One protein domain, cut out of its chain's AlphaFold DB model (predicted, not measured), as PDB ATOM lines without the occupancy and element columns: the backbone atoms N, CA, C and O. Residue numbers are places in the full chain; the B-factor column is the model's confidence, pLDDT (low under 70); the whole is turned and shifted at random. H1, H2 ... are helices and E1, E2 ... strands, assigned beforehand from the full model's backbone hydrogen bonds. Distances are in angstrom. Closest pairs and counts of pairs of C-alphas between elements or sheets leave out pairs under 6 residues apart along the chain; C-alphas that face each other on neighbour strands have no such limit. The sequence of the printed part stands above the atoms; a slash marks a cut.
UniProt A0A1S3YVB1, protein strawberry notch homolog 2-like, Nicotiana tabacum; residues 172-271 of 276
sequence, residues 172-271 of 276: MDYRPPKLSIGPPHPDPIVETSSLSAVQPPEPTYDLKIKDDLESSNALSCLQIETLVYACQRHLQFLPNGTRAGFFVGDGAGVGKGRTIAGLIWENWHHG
ATOM      1  N   MET A 172     131.878 102.816  97.850       74.00
ATOM      2  CA  MET A 172     132.965 102.459  96.945       74.00
ATOM      3  C   MET A 172     134.233 102.177  97.742       74.00
ATOM      4  O   MET A 172     134.510 102.864  98.725       74.00
ATOM      5  N   ASP A 173     135.025 101.197  97.304       80.94
ATOM      6  CA  ASP A 173     136.339 100.932  97.889       80.94
ATOM      7  C   ASP A 173     137.246 102.158  97.730       80.94
ATOM      8  O   ASP A 173     137.533 102.609  96.620       80.94
ATOM      9  N   TYR A 174     137.739 102.675  98.852       83.38
ATOM     10  CA  TYR A 174     138.675 103.783  98.860       83.38
ATOM     11  C   TYR A 174     140.105 103.281  98.704       83.38
ATOM     12  O   TYR A 174     140.622 102.489  99.503       83.38
ATOM     13  N   ARG A 175     140.802 103.863  97.735       80.62
ATOM     14  CA  ARG A 175     142.255 103.801  97.632       80.62
ATOM     15  C   ARG A 175     142.769 105.191  97.266       80.62
ATOM     16  O   ARG A 175     142.173 105.801  96.385       80.62
ATOM     17  N   PRO A 176     143.886 105.653  97.862       85.31
ATOM     18  CA  PRO A 176     144.528 106.905  97.471       85.31
ATOM     19  C   PRO A 176     144.645 107.026  95.940       85.31
ATOM     20  O   PRO A 176     145.371 106.228  95.334       85.31
ATOM     21  N   PRO A 177     143.944 107.976  95.293       79.50
ATOM     22  CA  PRO A 177     143.900 108.048  93.832       79.50
ATOM     23  C   PRO A 177     145.192 108.625  93.240       79.50
ATOM     24  O   PRO A 177     145.546 108.322  92.104       79.50
ATOM     25  N   LYS A 178     145.924 109.434  94.020       81.00
ATOM     26  CA  LYS A 178     147.107 110.184  93.562       81.00
ATOM     27  C   LYS A 178     148.432 109.710  94.156       81.00
ATOM     28  O   LYS A 178     149.484 110.257  93.839       81.00
ATOM     29  N   LEU A 179     148.404 108.710  95.039       79.12
ATOM     30  CA  LEU A 179     149.589 108.222  95.743       79.12
ATOM     31  C   LEU A 179     149.648 106.695  95.731       79.12
ATOM     32  O   LEU A 179     148.711 106.010  96.124       79.12
ATOM     33  N   SER A 180     150.799 106.156  95.335       77.06
ATOM     34  CA  SER A 180     151.031 104.712  95.214       77.06
ATOM     35  C   SER A 180     152.150 104.221  96.139       77.06
ATOM     36  O   SER A 180     152.983 103.415  95.728       77.06
ATOM     37  N   ILE A 181     152.210 104.744  97.366       81.44
ATOM     38  CA  ILE A 181     153.259 104.429  98.348       81.44
ATOM     39  C   ILE A 181     152.667 103.572  99.468       81.44
ATOM     40  O   ILE A 181     151.589 103.876  99.976       81.44
ATOM     41  N   GLY A 182     153.401 102.540  99.885       85.25
ATOM     42  CA  GLY A 182     153.030 101.660 100.992       85.25
ATOM     43  C   GLY A 182     151.980 100.595 100.641       85.25
ATOM     44  O   GLY A 182     151.394 100.601  99.554       85.25
ATOM     45  N   PRO A 183     151.745  99.644 101.559       86.38
ATOM     46  CA  PRO A 183     150.806  98.548 101.363       86.38
ATOM     47  C   PRO A 183     149.345  99.017 101.472       86.38
ATOM     48  O   PRO A 183     149.070 100.048 102.092       86.38
ATOM     49  N   PRO A 184     148.384  98.240 100.943       86.31
ATOM     50  CA  PRO A 184     146.965  98.439 101.226       86.31
ATOM     51  C   PRO A 184     146.671  98.477 102.734       86.31
ATOM     52  O   PRO A 184     147.384  97.866 103.536       86.31
ATOM     53  N   HIS A 185     145.613  99.189 103.127       89.50
ATOM     54  CA  HIS A 185     145.148  99.162 104.513       89.50
ATOM     55  C   HIS A 185     144.643  97.744 104.871       89.50
ATOM     56  O   HIS A 185     144.039  97.096 104.017       89.50
ATOM     57  N   PRO A 186     144.915  97.226 106.089       85.44
ATOM     58  CA  PRO A 186     144.523  95.865 106.472       85.44
ATOM     59  C   PRO A 186     143.006  95.662 106.523       85.44
ATOM     60  O   PRO A 186     142.525  94.589 106.168       85.44
ATOM     61  N   ASP A 187     142.271  96.690 106.948       85.12
ATOM     62  CA  ASP A 187     140.810  96.712 106.889       85.12
ATOM     63  C   ASP A 187     140.344  97.369 105.581       85.12
ATOM     64  O   ASP A 187     140.950  98.377 105.189       85.12
ATOM     65  N   PRO A 188     139.278  96.858 104.936       81.44
ATOM     66  CA  PRO A 188     138.656  97.508 103.788       81.44
ATOM     67  C   PRO A 188     138.211  98.920 104.154       81.44
ATOM     68  O   PRO A 188     137.536  99.127 105.165       81.44
ATOM     69  N   ILE A 189     138.600  99.885 103.331       86.75
ATOM     70  CA  ILE A 189     138.200 101.278 103.491       86.75
ATOM     71  C   ILE A 189     137.226 101.583 102.376       86.75
ATOM     72  O   ILE A 189     137.490 101.244 101.228       86.75
ATOM     73  N   VAL A 190     136.123 102.229 102.727       87.38
ATOM     74  CA  VAL A 190     135.105 102.645 101.772       87.38
ATOM     75  C   VAL A 190     134.776 104.115 101.958       87.38
ATOM     76  O   VAL A 190     134.916 104.661 103.055       87.38
ATOM     77  N   GLU A 191     134.301 104.738 100.893       82.12
ATOM     78  CA  GLU A 191     133.698 106.063 100.912       82.12
ATOM     79  C   GLU A 191     132.373 106.052 100.148       82.12
ATOM     80  O   GLU A 191     132.107 105.162  99.348       82.12
ATOM     81  N   THR A 192     131.512 107.028 100.409       84.56
ATOM     82  CA  THR A 192     130.274 107.204  99.638       84.56
ATOM     83  C   THR A 192     130.597 107.704  98.230       84.56
ATOM     84  O   THR A 192     131.481 108.554  98.101       84.56
ATOM     85  N   SER A 193     129.827 107.311  97.214       78.06
ATOM     86  CA  SER A 193     129.988 107.808  95.833       78.06
ATOM     87  C   SER A 193     130.079 109.339  95.726       78.06
ATOM     88  O   SER A 193     130.896 109.875  94.985       78.06
ATOM     89  N   SER A 194     129.325 110.082  96.544       80.00
ATOM     90  CA  SER A 194     129.385 111.552  96.524       80.00
ATOM     91  C   SER A 194     130.718 112.132  97.020       80.00
ATOM     92  O   SER A 194     131.083 113.242  96.636       80.00
ATOM     93  N   LEU A 195     131.448 111.416  97.886       81.38
ATOM     94  CA  LEU A 195     132.793 111.816  98.320       81.38
ATOM     95  C   LEU A 195     133.832 111.466  97.250       81.38
ATOM     96  O   LEU A 195     134.698 112.295  96.971       81.38
ATOM     97  N   SER A 196     133.687 110.307  96.598       78.38
ATOM     98  CA  SER A 196     134.605 109.848  95.546       78.38
ATOM     99  C   SER A 196     134.531 110.681  94.260       78.38
ATOM    100  O   SER A 196     135.478 110.681  93.468       78.38
ATOM    101  N   ALA A 197     133.437 111.427  94.057       79.25
ATOM    102  CA  ALA A 197     133.268 112.353  92.940       79.25
ATOM    103  C   ALA A 197     134.251 113.536  92.982       79.25
ATOM    104  O   ALA A 197     134.608 114.087  91.936       79.25
ATOM    105  N   VAL A 198     134.722 113.923  94.172       80.75
ATOM    106  CA  VAL A 198     135.635 115.058  94.347       80.75
ATOM    107  C   VAL A 198     137.074 114.563  94.425       80.75
ATOM    108  O   VAL A 198     137.468 113.894  95.376       80.75
ATOM    109  N   GLN A 199     137.897 114.953  93.453       80.44
ATOM    110  CA  GLN A 199     139.316 114.608  93.482       80.44
ATOM    111  C   GLN A 199     140.067 115.378  94.578       80.44
ATOM    112  O   GLN A 199     139.874 116.592  94.734       80.44
ATOM    113  N   PRO A 200     140.989 114.723  95.306       83.06
ATOM    114  CA  PRO A 200     141.853 115.420  96.240       83.06
ATOM    115  C   PRO A 200     142.827 116.357  95.497       83.06
ATOM    116  O   PRO A 200     143.135 116.157  94.313       83.06
ATOM    117  N   PRO A 201     143.344 117.398  96.177       87.94
ATOM    118  CA  PRO A 201     144.333 118.297  95.590       87.94
ATOM    119  C   PRO A 201     145.593 117.537  95.168       87.94
ATOM    120  O   PRO A 201     145.861 116.443  95.649       87.94
ATOM    121  N   GLU A 202     146.395 118.115  94.278       90.56
ATOM    122  CA  GLU A 202     147.628 117.457  93.842       90.56
ATOM    123  C   GLU A 202     148.638 117.317  94.999       90.56
ATOM    124  O   GLU A 202     148.898 118.314  95.693       90.56
ATOM    125  N   PRO A 203     149.210 116.120  95.234       90.81
ATOM    126  CA  PRO A 203     150.263 115.936  96.219       90.81
ATOM    127  C   PRO A 203     151.565 116.588  95.740       90.81
ATOM    128  O   PRO A 203     152.181 116.177  94.763       90.81
ATOM    129  N   THR A 204     152.023 117.605  96.464       93.31
ATOM    130  CA  THR A 204     153.262 118.343  96.173       93.31
ATOM    131  C   THR A 204     154.339 118.152  97.238       93.31
ATOM    132  O   THR A 204     155.419 118.729  97.125       93.31
ATOM    133  N   TYR A 205     154.038 117.438  98.325       94.19
ATOM    134  CA  TYR A 205     154.969 117.231  99.430       94.19
ATOM    135  C   TYR A 205     155.686 115.886  99.298       94.19
ATOM    136  O   TYR A 205     155.038 114.844  99.235       94.19
ATOM    137  N   ASP A 206     157.018 115.914  99.322       92.69
ATOM    138  CA  ASP A 206     157.859 114.716  99.337       92.69
ATOM    139  C   ASP A 206     158.301 114.394 100.773       92.69
ATOM    140  O   ASP A 206     158.878 115.241 101.460       92.69
ATOM    141  N   LEU A 207     157.975 113.188 101.249       95.12
ATOM    142  CA  LEU A 207     158.235 112.767 102.630       95.12
ATOM    143  C   LEU A 207     159.713 112.436 102.824       95.12
ATOM    144  O   LEU A 207     160.261 111.581 102.134       95.12
ATOM    145  N   LYS A 208     160.341 113.014 103.850       95.75
ATOM    146  CA  LYS A 208     161.738 112.699 104.174       95.75
ATOM    147  C   LYS A 208     161.920 111.260 104.668       95.75
ATOM    148  O   LYS A 208     162.997 110.697 104.504       95.75
ATOM    149  N   ILE A 209     160.883 110.681 105.268       95.00
ATOM    150  CA  ILE A 209     160.851 109.287 105.743       95.00
ATOM    151  C   ILE A 209     160.339 108.283 104.690       95.00
ATOM    152  O   ILE A 209     160.015 107.151 105.042       95.00
ATOM    153  N   LYS A 210     160.199 108.679 103.415       91.25
ATOM    154  CA  LYS A 210     159.577 107.844 102.370       91.25
ATOM    155  C   LYS A 210     160.239 106.470 102.222       91.25
ATOM    156  O   LYS A 210     159.544 105.462 102.315       91.25
ATOM    157  N   ASP A 211     161.560 106.429 102.071       91.38
ATOM    158  CA  ASP A 211     162.309 105.176 101.881       91.38
ATOM    159  C   ASP A 211     162.175 104.237 103.095       91.38
ATOM    160  O   ASP A 211     162.039 103.015 102.965       91.38
ATOM    161  N   ASP A 212     162.156 104.807 104.304       93.38
ATOM    162  CA  ASP A 212     161.962 104.040 105.532       93.38
ATOM    163  C   ASP A 212     160.533 103.467 105.614       93.38
ATOM    164  O   ASP A 212     160.329 102.345 106.085       93.38
ATOM    165  N   LEU A 213     159.523 104.207 105.143       89.19
ATOM    166  CA  LEU A 213     158.133 103.743 105.098       89.19
ATOM    167  C   LEU A 213     157.923 102.630 104.063       89.19
ATOM    168  O   LEU A 213     157.241 101.651 104.370       89.19
ATOM    169  N   GLU A 214     158.525 102.751 102.879       85.62
ATOM    170  CA  GLU A 214     158.448 101.737 101.820       85.62
ATOM    171  C   GLU A 214     159.139 100.430 102.224       85.62
ATOM    172  O   GLU A 214     158.607  99.343 102.002       85.62
ATOM    173  N   SER A 215     160.302 100.522 102.872       90.00
ATOM    174  CA  SER A 215     161.049  99.342 103.319       90.00
ATOM    175  C   SER A 215     160.411  98.646 104.524       90.00
ATOM    176  O   SER A 215     160.371  97.416 104.584       90.00
ATOM    177  N   SER A 216     159.892  99.410 105.490       92.50
ATOM    178  CA  SER A 216     159.315  98.855 106.722       92.50
ATOM    179  C   SER A 216     157.859  98.411 106.586       92.50
ATOM    180  O   SER A 216     157.397  97.615 107.406       92.50
ATOM    181  N   ASN A 217     157.118  98.935 105.601       90.00
ATOM    182  CA  ASN A 217     155.664  98.772 105.482       90.00
ATOM    183  C   ASN A 217     154.907  99.155 106.774       90.00
ATOM    184  O   ASN A 217     153.862  98.591 107.102       90.00
ATOM    185  N   ALA A 218     155.448 100.106 107.545       91.75
ATOM    186  CA  ALA A 218     154.929 100.446 108.870       91.75
ATOM    187  C   ALA A 218     153.574 101.178 108.843       91.75
ATOM    188  O   ALA A 218     152.841 101.123 109.841       91.75
ATOM    189  N   LEU A 219     153.256 101.855 107.735       94.69
ATOM    190  CA  LEU A 219     152.011 102.586 107.489       94.69
ATOM    191  C   LEU A 219     151.388 102.131 106.168       94.69
ATOM    192  O   LEU A 219     152.107 101.878 105.209       94.69
ATOM    193  N   SER A 220     150.059 102.073 106.119       92.88
ATOM    194  CA  SER A 220     149.309 101.809 104.881       92.88
ATOM    195  C   SER A 220     149.300 103.012 103.935       92.88
ATOM    196  O   SER A 220     149.502 104.148 104.369       92.88
ATOM    197  N   CYS A 221     148.971 102.782 102.665       90.75
ATOM    198  CA  CYS A 221     148.868 103.822 101.644       90.75
ATOM    199  C   CYS A 221     147.924 104.968 102.040       90.75
ATOM    200  O   CYS A 221     148.296 106.129 101.899       90.75
ATOM    201  N   LEU A 222     146.762 104.665 102.633       91.69
ATOM    202  CA  LEU A 222     145.821 105.663 103.163       91.69
ATOM    203  C   LEU A 222     146.463 106.553 104.241       91.69
ATOM    204  O   LEU A 222     146.298 107.775 104.270       91.69
ATOM    205  N   GLN A 223     147.206 105.937 105.161       95.12
ATOM    206  CA  GLN A 223     147.864 106.665 106.243       95.12
ATOM    207  C   GLN A 223     149.000 107.540 105.694       95.12
ATOM    208  O   GLN A 223     149.152 108.677 106.136       95.12
ATOM    209  N   ILE A 224     149.761 107.042 104.713       94.94
ATOM    210  CA  ILE A 224     150.833 107.793 104.040       94.94
ATOM    211  C   ILE A 224     150.264 108.969 103.237       94.94
ATOM    212  O   ILE A 224     150.812 110.067 103.304       94.94
ATOM    213  N   GLU A 225     149.135 108.792 102.552       94.31
ATOM    214  CA  GLU A 225     148.433 109.889 101.880       94.31
ATOM    215  C   GLU A 225     148.058 111.007 102.855       94.31
ATOM    216  O   GLU A 225     148.312 112.187 102.598       94.31
ATOM    217  N   THR A 226     147.547 110.633 104.028       94.88
ATOM    218  CA  THR A 226     147.238 111.602 105.082       94.88
ATOM    219  C   THR A 226     148.492 112.361 105.533       94.88
ATOM    220  O   THR A 226     148.433 113.572 105.746       94.88
ATOM    221  N   LEU A 227     149.640 111.679 105.658       96.00
ATOM    222  CA  LEU A 227     150.924 112.317 105.975       96.00
ATOM    223  C   LEU A 227     151.297 113.373 104.927       96.00
ATOM    224  O   LEU A 227     151.635 114.497 105.302       96.00
ATOM    225  N   VAL A 228     151.217 113.029 103.638       96.38
ATOM    226  CA  VAL A 228     151.562 113.928 102.525       96.38
ATOM    227  C   VAL A 228     150.703 115.189 102.565       96.38
ATOM    228  O   VAL A 228     151.245 116.297 102.635       96.38
ATOM    229  N   TYR A 229     149.376 115.049 102.603       96.19
ATOM    230  CA  TYR A 229     148.483 116.209 102.597       96.19
ATOM    231  C   TYR A 229     148.580 117.050 103.871       96.19
ATOM    232  O   TYR A 229     148.544 118.282 103.797       96.19
ATOM    233  N   ALA A 230     148.766 116.427 105.035       95.81
ATOM    234  CA  ALA A 230     148.973 117.164 106.276       95.81
ATOM    235  C   ALA A 230     150.274 117.976 106.232       95.81
ATOM    236  O   ALA A 230     150.272 119.171 106.534       95.81
ATOM    237  N   CYS A 231     151.376 117.369 105.793       95.50
ATOM    238  CA  CYS A 231     152.647 118.060 105.619       95.50
ATOM    239  C   CYS A 231     152.558 119.203 104.598       95.50
ATOM    240  O   CYS A 231     153.017 120.309 104.890       95.50
ATOM    241  N   GLN A 232     151.895 118.982 103.461       96.06
ATOM    242  CA  GLN A 232     151.623 120.011 102.457       96.06
ATOM    243  C   GLN A 232     150.824 121.183 103.036       96.06
ATOM    244  O   GLN A 232     151.186 122.346 102.844       96.06
ATOM    245  N   ARG A 233     149.770 120.897 103.808       94.75
ATOM    246  CA  ARG A 233     148.950 121.917 104.472       94.75
ATOM    247  C   ARG A 233     149.749 122.713 105.499       94.75
ATOM    248  O   ARG A 233     149.591 123.932 105.569       94.75
ATOM    249  N   HIS A 234     150.644 122.055 106.238       93.75
ATOM    250  CA  HIS A 234     151.518 122.695 107.219       93.75
ATOM    251  C   HIS A 234     152.546 123.650 106.593       93.75
ATOM    252  O   HIS A 234     153.077 124.498 107.309       93.75
ATOM    253  N   LEU A 235     152.842 123.566 105.290       92.31
ATOM    254  CA  LEU A 235     153.712 124.543 104.618       92.31
ATOM    255  C   LEU A 235     153.031 125.901 104.394       92.31
ATOM    256  O   LEU A 235     153.714 126.894 104.149       92.31
ATOM    257  N   GLN A 236     151.704 125.967 104.504       93.75
ATOM    258  CA  GLN A 236     150.936 127.175 104.230       93.75
ATOM    259  C   GLN A 236     150.652 127.983 105.504       93.75
ATOM    260  O   GLN A 236     150.361 127.431 106.569       93.75
ATOM    261  N   PHE A 237     150.664 129.309 105.368       92.88
ATOM    262  CA  PHE A 237     150.279 130.256 106.416       92.88
ATOM    263  C   PHE A 237     148.946 130.917 106.066       92.88
ATOM    264  O   PHE A 237     148.685 131.238 104.908       92.88
ATOM    265  N   LEU A 238     148.093 131.087 107.071       92.75
ATOM    266  CA  LEU A 238     146.823 131.798 106.965       92.75
ATOM    267  C   LEU A 238     147.063 133.323 106.974       92.75
ATOM    268  O   LEU A 238     148.124 133.769 107.420       92.75
ATOM    269  N   PRO A 239     146.089 134.152 106.545       95.06
ATOM    270  CA  PRO A 239     146.261 135.610 106.470       95.06
ATOM    271  C   PRO A 239     146.638 136.283 107.799       95.06
ATOM    272  O   PRO A 239     147.282 137.325 107.811       95.06
ATOM    273  N   ASN A 240     146.267 135.674 108.927       94.06
ATOM    274  CA  ASN A 240     146.610 136.133 110.276       94.06
ATOM    275  C   ASN A 240     148.041 135.747 110.723       94.06
ATOM    276  O   ASN A 240     148.385 135.940 111.886       94.06
ATOM    277  N   GLY A 241     148.850 135.148 109.846       93.25
ATOM    278  CA  GLY A 241     150.214 134.703 110.142       93.25
ATOM    279  C   GLY A 241     150.313 133.379 110.906       93.25
ATOM    280  O   GLY A 241     151.420 132.898 111.140       93.25
ATOM    281  N   THR A 242     149.192 132.753 111.277       92.69
ATOM    282  CA  THR A 242     149.205 131.409 111.874       92.69
ATOM    283  C   THR A 242     149.449 130.345 110.808       92.69
ATOM    284  O   THR A 242     149.040 130.483 109.653       92.69
ATOM    285  N   ARG A 243     150.138 129.263 111.176       93.44
ATOM    286  CA  ARG A 243     150.313 128.118 110.281       93.44
ATOM    287  C   ARG A 243     148.987 127.381 110.135       93.44
ATOM    288  O   ARG A 243     148.282 127.171 111.118       93.44
ATOM    289  N   ALA A 244     148.666 126.955 108.923       93.12
ATOM    290  CA  ALA A 244     147.472 126.159 108.708       93.12
ATOM    291  C   ALA A 244     147.629 124.746 109.288       93.12
ATOM    292  O   ALA A 244     148.676 124.118 109.129       93.12
ATOM    293  N   GLY A 245     146.576 124.261 109.945       92.00
ATOM    294  CA  GLY A 245     146.494 122.901 110.472       92.00
ATOM    295  C   GLY A 245     145.835 121.931 109.493       92.00
ATOM    296  O   GLY A 245     145.218 122.343 108.510       92.00
ATOM    297  N   PHE A 246     145.949 120.642 109.792       92.81
ATOM    298  CA  PHE A 246     145.267 119.564 109.085       92.81
ATOM    299  C   PHE A 246     144.367 118.806 110.064       92.81
ATOM    300  O   PHE A 246     144.816 118.420 111.144       92.81
ATOM    301  N   PHE A 247     143.098 118.618 109.704       91.00
ATOM    302  CA  PHE A 247     142.131 117.927 110.550       91.00
ATOM    303  C   PHE A 247     142.037 116.455 110.153       91.00
ATOM    304  O   PHE A 247     141.783 116.137 108.995       91.00
ATOM    305  N   VAL A 248     142.225 115.565 111.127       87.62
ATOM    306  CA  VAL A 248     141.987 114.126 110.976       87.62
ATOM    307  C   VAL A 248     140.758 113.793 111.810       87.62
ATOM    308  O   VAL A 248     140.809 113.901 113.037       87.62
ATOM    309  N   GLY A 249     139.661 113.428 111.144       82.75
ATOM    310  CA  GLY A 249     138.406 113.062 111.802       82.75
ATOM    311  C   GLY A 249     138.528 111.823 112.695       82.75
ATOM    312  O   GLY A 249     139.493 111.054 112.617       82.75
ATOM    313  N   ASP A 250     137.551 111.632 113.576       77.31
ATOM    314  CA  ASP A 250     137.448 110.475 114.458       77.31
ATOM    315  C   ASP A 250     136.540 109.368 113.882       77.31
ATOM    316  O   ASP A 250     136.029 109.458 112.773       77.31
ATOM    317  N   GLY A 251     136.406 108.255 114.609       70.56
ATOM    318  CA  GLY A 251     135.384 107.234 114.329       70.56
ATOM    319  C   GLY A 251     135.672 106.197 113.234       70.56
ATOM    320  O   GLY A 251     135.095 105.121 113.300       70.56
ATOM    321  N   ALA A 252     136.596 106.431 112.297       79.25
ATOM    322  CA  ALA A 252     136.769 105.536 111.135       79.25
ATOM    323  C   ALA A 252     137.622 104.267 111.368       79.25
ATOM    324  O   ALA A 252     137.744 103.430 110.484       79.25
ATOM    325  N   GLY A 253     138.293 104.120 112.516       84.94
ATOM    326  CA  GLY A 253     139.115 102.928 112.802       84.94
ATOM    327  C   GLY A 253     140.421 102.788 111.997       84.94
ATOM    328  O   GLY A 253     141.232 101.932 112.329       84.94
ATOM    329  N   VAL A 254     140.714 103.688 111.052       89.50
ATOM    330  CA  VAL A 254     141.855 103.642 110.100       89.50
ATOM    331  C   VAL A 254     143.260 103.827 110.701       89.50
ATOM    332  O   VAL A 254     144.232 104.132 110.011       89.50
ATOM    333  N   GLY A 255     143.402 103.708 112.022       91.75
ATOM    334  CA  GLY A 255     144.703 103.790 112.687       91.75
ATOM    335  C   GLY A 255     145.267 105.206 112.858       91.75
ATOM    336  O   GLY A 255     146.480 105.382 112.763       91.75
ATOM    337  N   LYS A 256     144.437 106.202 113.213       91.94
ATOM    338  CA  LYS A 256     144.863 107.606 113.442       91.94
ATOM    339  C   LYS A 256     146.119 107.770 114.309       91.94
ATOM    340  O   LYS A 256     146.916 108.672 114.082       91.94
ATOM    341  N   GLY A 257     146.316 106.897 115.302       94.06
ATOM    342  CA  GLY A 257     147.500 106.929 116.165       94.06
ATOM    343  C   GLY A 257     148.791 106.648 115.394       94.06
ATOM    344  O   GLY A 257     149.793 107.320 115.623       94.06
ATOM    345  N   ARG A 258     148.751 105.713 114.434       95.00
ATOM    346  CA  ARG A 258     149.880 105.419 113.540       95.00
ATOM    347  C   ARG A 258     150.129 106.588 112.589       95.00
ATOM    348  O   ARG A 258     151.273 106.995 112.437       95.00
ATOM    349  N   THR A 259     149.069 107.191 112.049       95.00
ATOM    350  CA  THR A 259     149.161 108.407 111.223       95.00
ATOM    351  C   THR A 259     149.822 109.562 111.981       95.00
ATOM    352  O   THR A 259     150.774 110.166 111.498       95.00
ATOM    353  N   ILE A 260     149.379 109.844 113.211       94.06
ATOM    354  CA  ILE A 260     149.966 110.900 114.050       94.06
ATOM    355  C   ILE A 260     151.428 110.580 114.387       94.06
ATOM    356  O   ILE A 260     152.275 111.467 114.311       94.06
ATOM    357  N   ALA A 261     151.748 109.325 114.715       95.31
ATOM    358  CA  ALA A 261     153.126 108.908 114.965       95.31
ATOM    359  C   ALA A 261     154.020 109.120 113.732       95.31
ATOM    360  O   ALA A 261     155.121 109.651 113.868       95.31
ATOM    361  N   GLY A 262     153.527 108.791 112.535       95.31
ATOM    362  CA  GLY A 262     154.212 109.059 111.270       95.31
ATOM    363  C   GLY A 262     154.454 110.550 111.034       95.31
ATOM    364  O   GLY A 262     155.569 110.946 110.706       95.31
ATOM    365  N   LEU A 263     153.456 111.401 111.294       95.12
ATOM    366  CA  LEU A 263     153.612 112.857 111.209       95.12
ATOM    367  C   LEU A 263     154.645 113.403 112.198       95.12
ATOM    368  O   LEU A 263     155.442 114.276 111.843       95.12
ATOM    369  N   ILE A 264     154.647 112.908 113.437       94.81
ATOM    370  CA  ILE A 264     155.651 113.281 114.442       94.81
ATOM    371  C   ILE A 264     157.040 112.858 113.967       94.81
ATOM    372  O   ILE A 264     157.979 113.647 114.062       94.81
ATOM    373  N   TRP A 265     157.173 111.644 113.437       95.75
ATOM    374  CA  TRP A 265     158.444 111.106 112.971       95.75
ATOM    375  C   TRP A 265     158.998 111.860 111.754       95.75
ATOM    376  O   TRP A 265     160.170 112.237 111.749       95.75
ATOM    377  N   GLU A 266     158.145 112.215 110.795       95.88
ATOM    378  CA  GLU A 266     158.506 113.081 109.668       95.88
ATOM    379  C   GLU A 266     159.024 114.445 110.162       95.88
ATOM    380  O   GLU A 266     160.121 114.891 109.816       95.88
ATOM    381  N   ASN A 267     158.292 115.093 111.076       93.56
ATOM    382  CA  ASN A 267     158.740 116.346 111.692       93.56
ATOM    383  C   ASN A 267     160.059 116.166 112.461       93.56
ATOM    384  O   ASN A 267     160.928 117.044 112.423       93.56
ATOM    385  N   TRP A 268     160.248 115.011 113.099       94.81
ATOM    386  CA  TRP A 268     161.474 114.672 113.806       94.81
ATOM    387  C   TRP A 268     162.682 114.614 112.863       94.81
ATOM    388  O   TRP A 268     163.744 115.133 113.223       94.81
ATOM    389  N   HIS A 269     162.523 114.069 111.655       94.50
ATOM    390  CA  HIS A 269     163.552 114.049 110.604       94.50
ATOM    391  C   HIS A 269     163.836 115.440 110.012       94.50
ATOM    392  O   HIS A 269     164.932 115.696 109.501       94.50
ATOM    393  N   HIS A 270     162.897 116.376 110.151       92.19
ATOM    394  CA  HIS A 270     163.104 117.799 109.875       92.19
ATOM    395  C   HIS A 270     163.691 118.595 111.054       92.19
ATOM    396  O   HIS A 270     163.836 119.811 110.953       92.19
ATOM    397  N   GLY A 271     164.011 117.950 112.181       93.19
ATOM    398  CA  GLY A 271     164.506 118.634 113.382       93.19
ATOM    399  C   GLY A 271     163.438 119.451 114.122       93.19
ATOM    400  O   GLY A 271     163.756 120.178 115.063       93.19
TER     401      GLY A 271
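This is residues 172 to 271 of the 276 residues of the protein "protein strawberry notch homolog 2-like" of Nicotiana tabacum (UniProt A0A1S3YVB1). Two helices, H3 and H4, pack on each other near their first turns and spread from there like a V, with H3 near the middle; long unnamed stretches wrap round H3, and residues 235 to 255 loop past its last residue and fold back to H4. Short H2 lies to one side of H3, and the little strand E1 with the one-turn H1 lies far out on the other side. The printed part has 100 residues, with one named strand and four named helices in the order E1, H1, H2, H3, H4. The class is mostly helix, though under half of the residues are in named elements. The whole is compact, with a radius of gyration of the C-alphas of 13.9 A and a rounded outline of 38 by 33 by 24 A.

Start at Met 172: residues 172 to 173 pair antiparallel with residues 190 to 191 of E1, residues 190 to 192, which pairs with no named strand. E1 and H1, residues 193 to 196, meet only through their link. Go on to H2, residues 210 to 216, which is apart from H1. H2 and H3, residues 221 to 234, are near each other, with 5 pairs of C-alphas within 10 A. H3 and H4, residues 256 to 269, touch; look at the closest C-alphas, those of Gln 223 and Thr 259, 5.4 A apart. They run the same way at a steep tilt of 54 degrees. E1 is apart from H3 and from H4, and H2 is apart from H4. In H2, H3 and H4 every O i to N i+4 pair is within hydrogen-bond range; H1 is too short for such a pair.

Find C-alpha 190 at (135.105, 102.645, 101.772), where E1 begins; it ends at Thr 192, and H1 runs from Ser 193 to Ser 196. H2 runs from Lys 210 to Ser 216, 10.0 A from first to last C-alpha. Find C-alpha 221 at (148.868, 103.822, 101.644); from there H3 runs 19.9 A to His 234. H4 begins at Lys 256 and runs 20.0 A to C-alpha 269 at (163.552, 114.049, 110.604).

The C-alphas of Pro 186 and Asn 240, the two farthest apart, are 40.5 A from each other. The printed part has no cut. The links from H1 to H2, 13 residues, and from H3 to H4, 21 residues, are long; those from E1 to H1 and from H2 to H3 are tight. The mean pLDDT of the printed part is 89.3, and no printed residue is under 70.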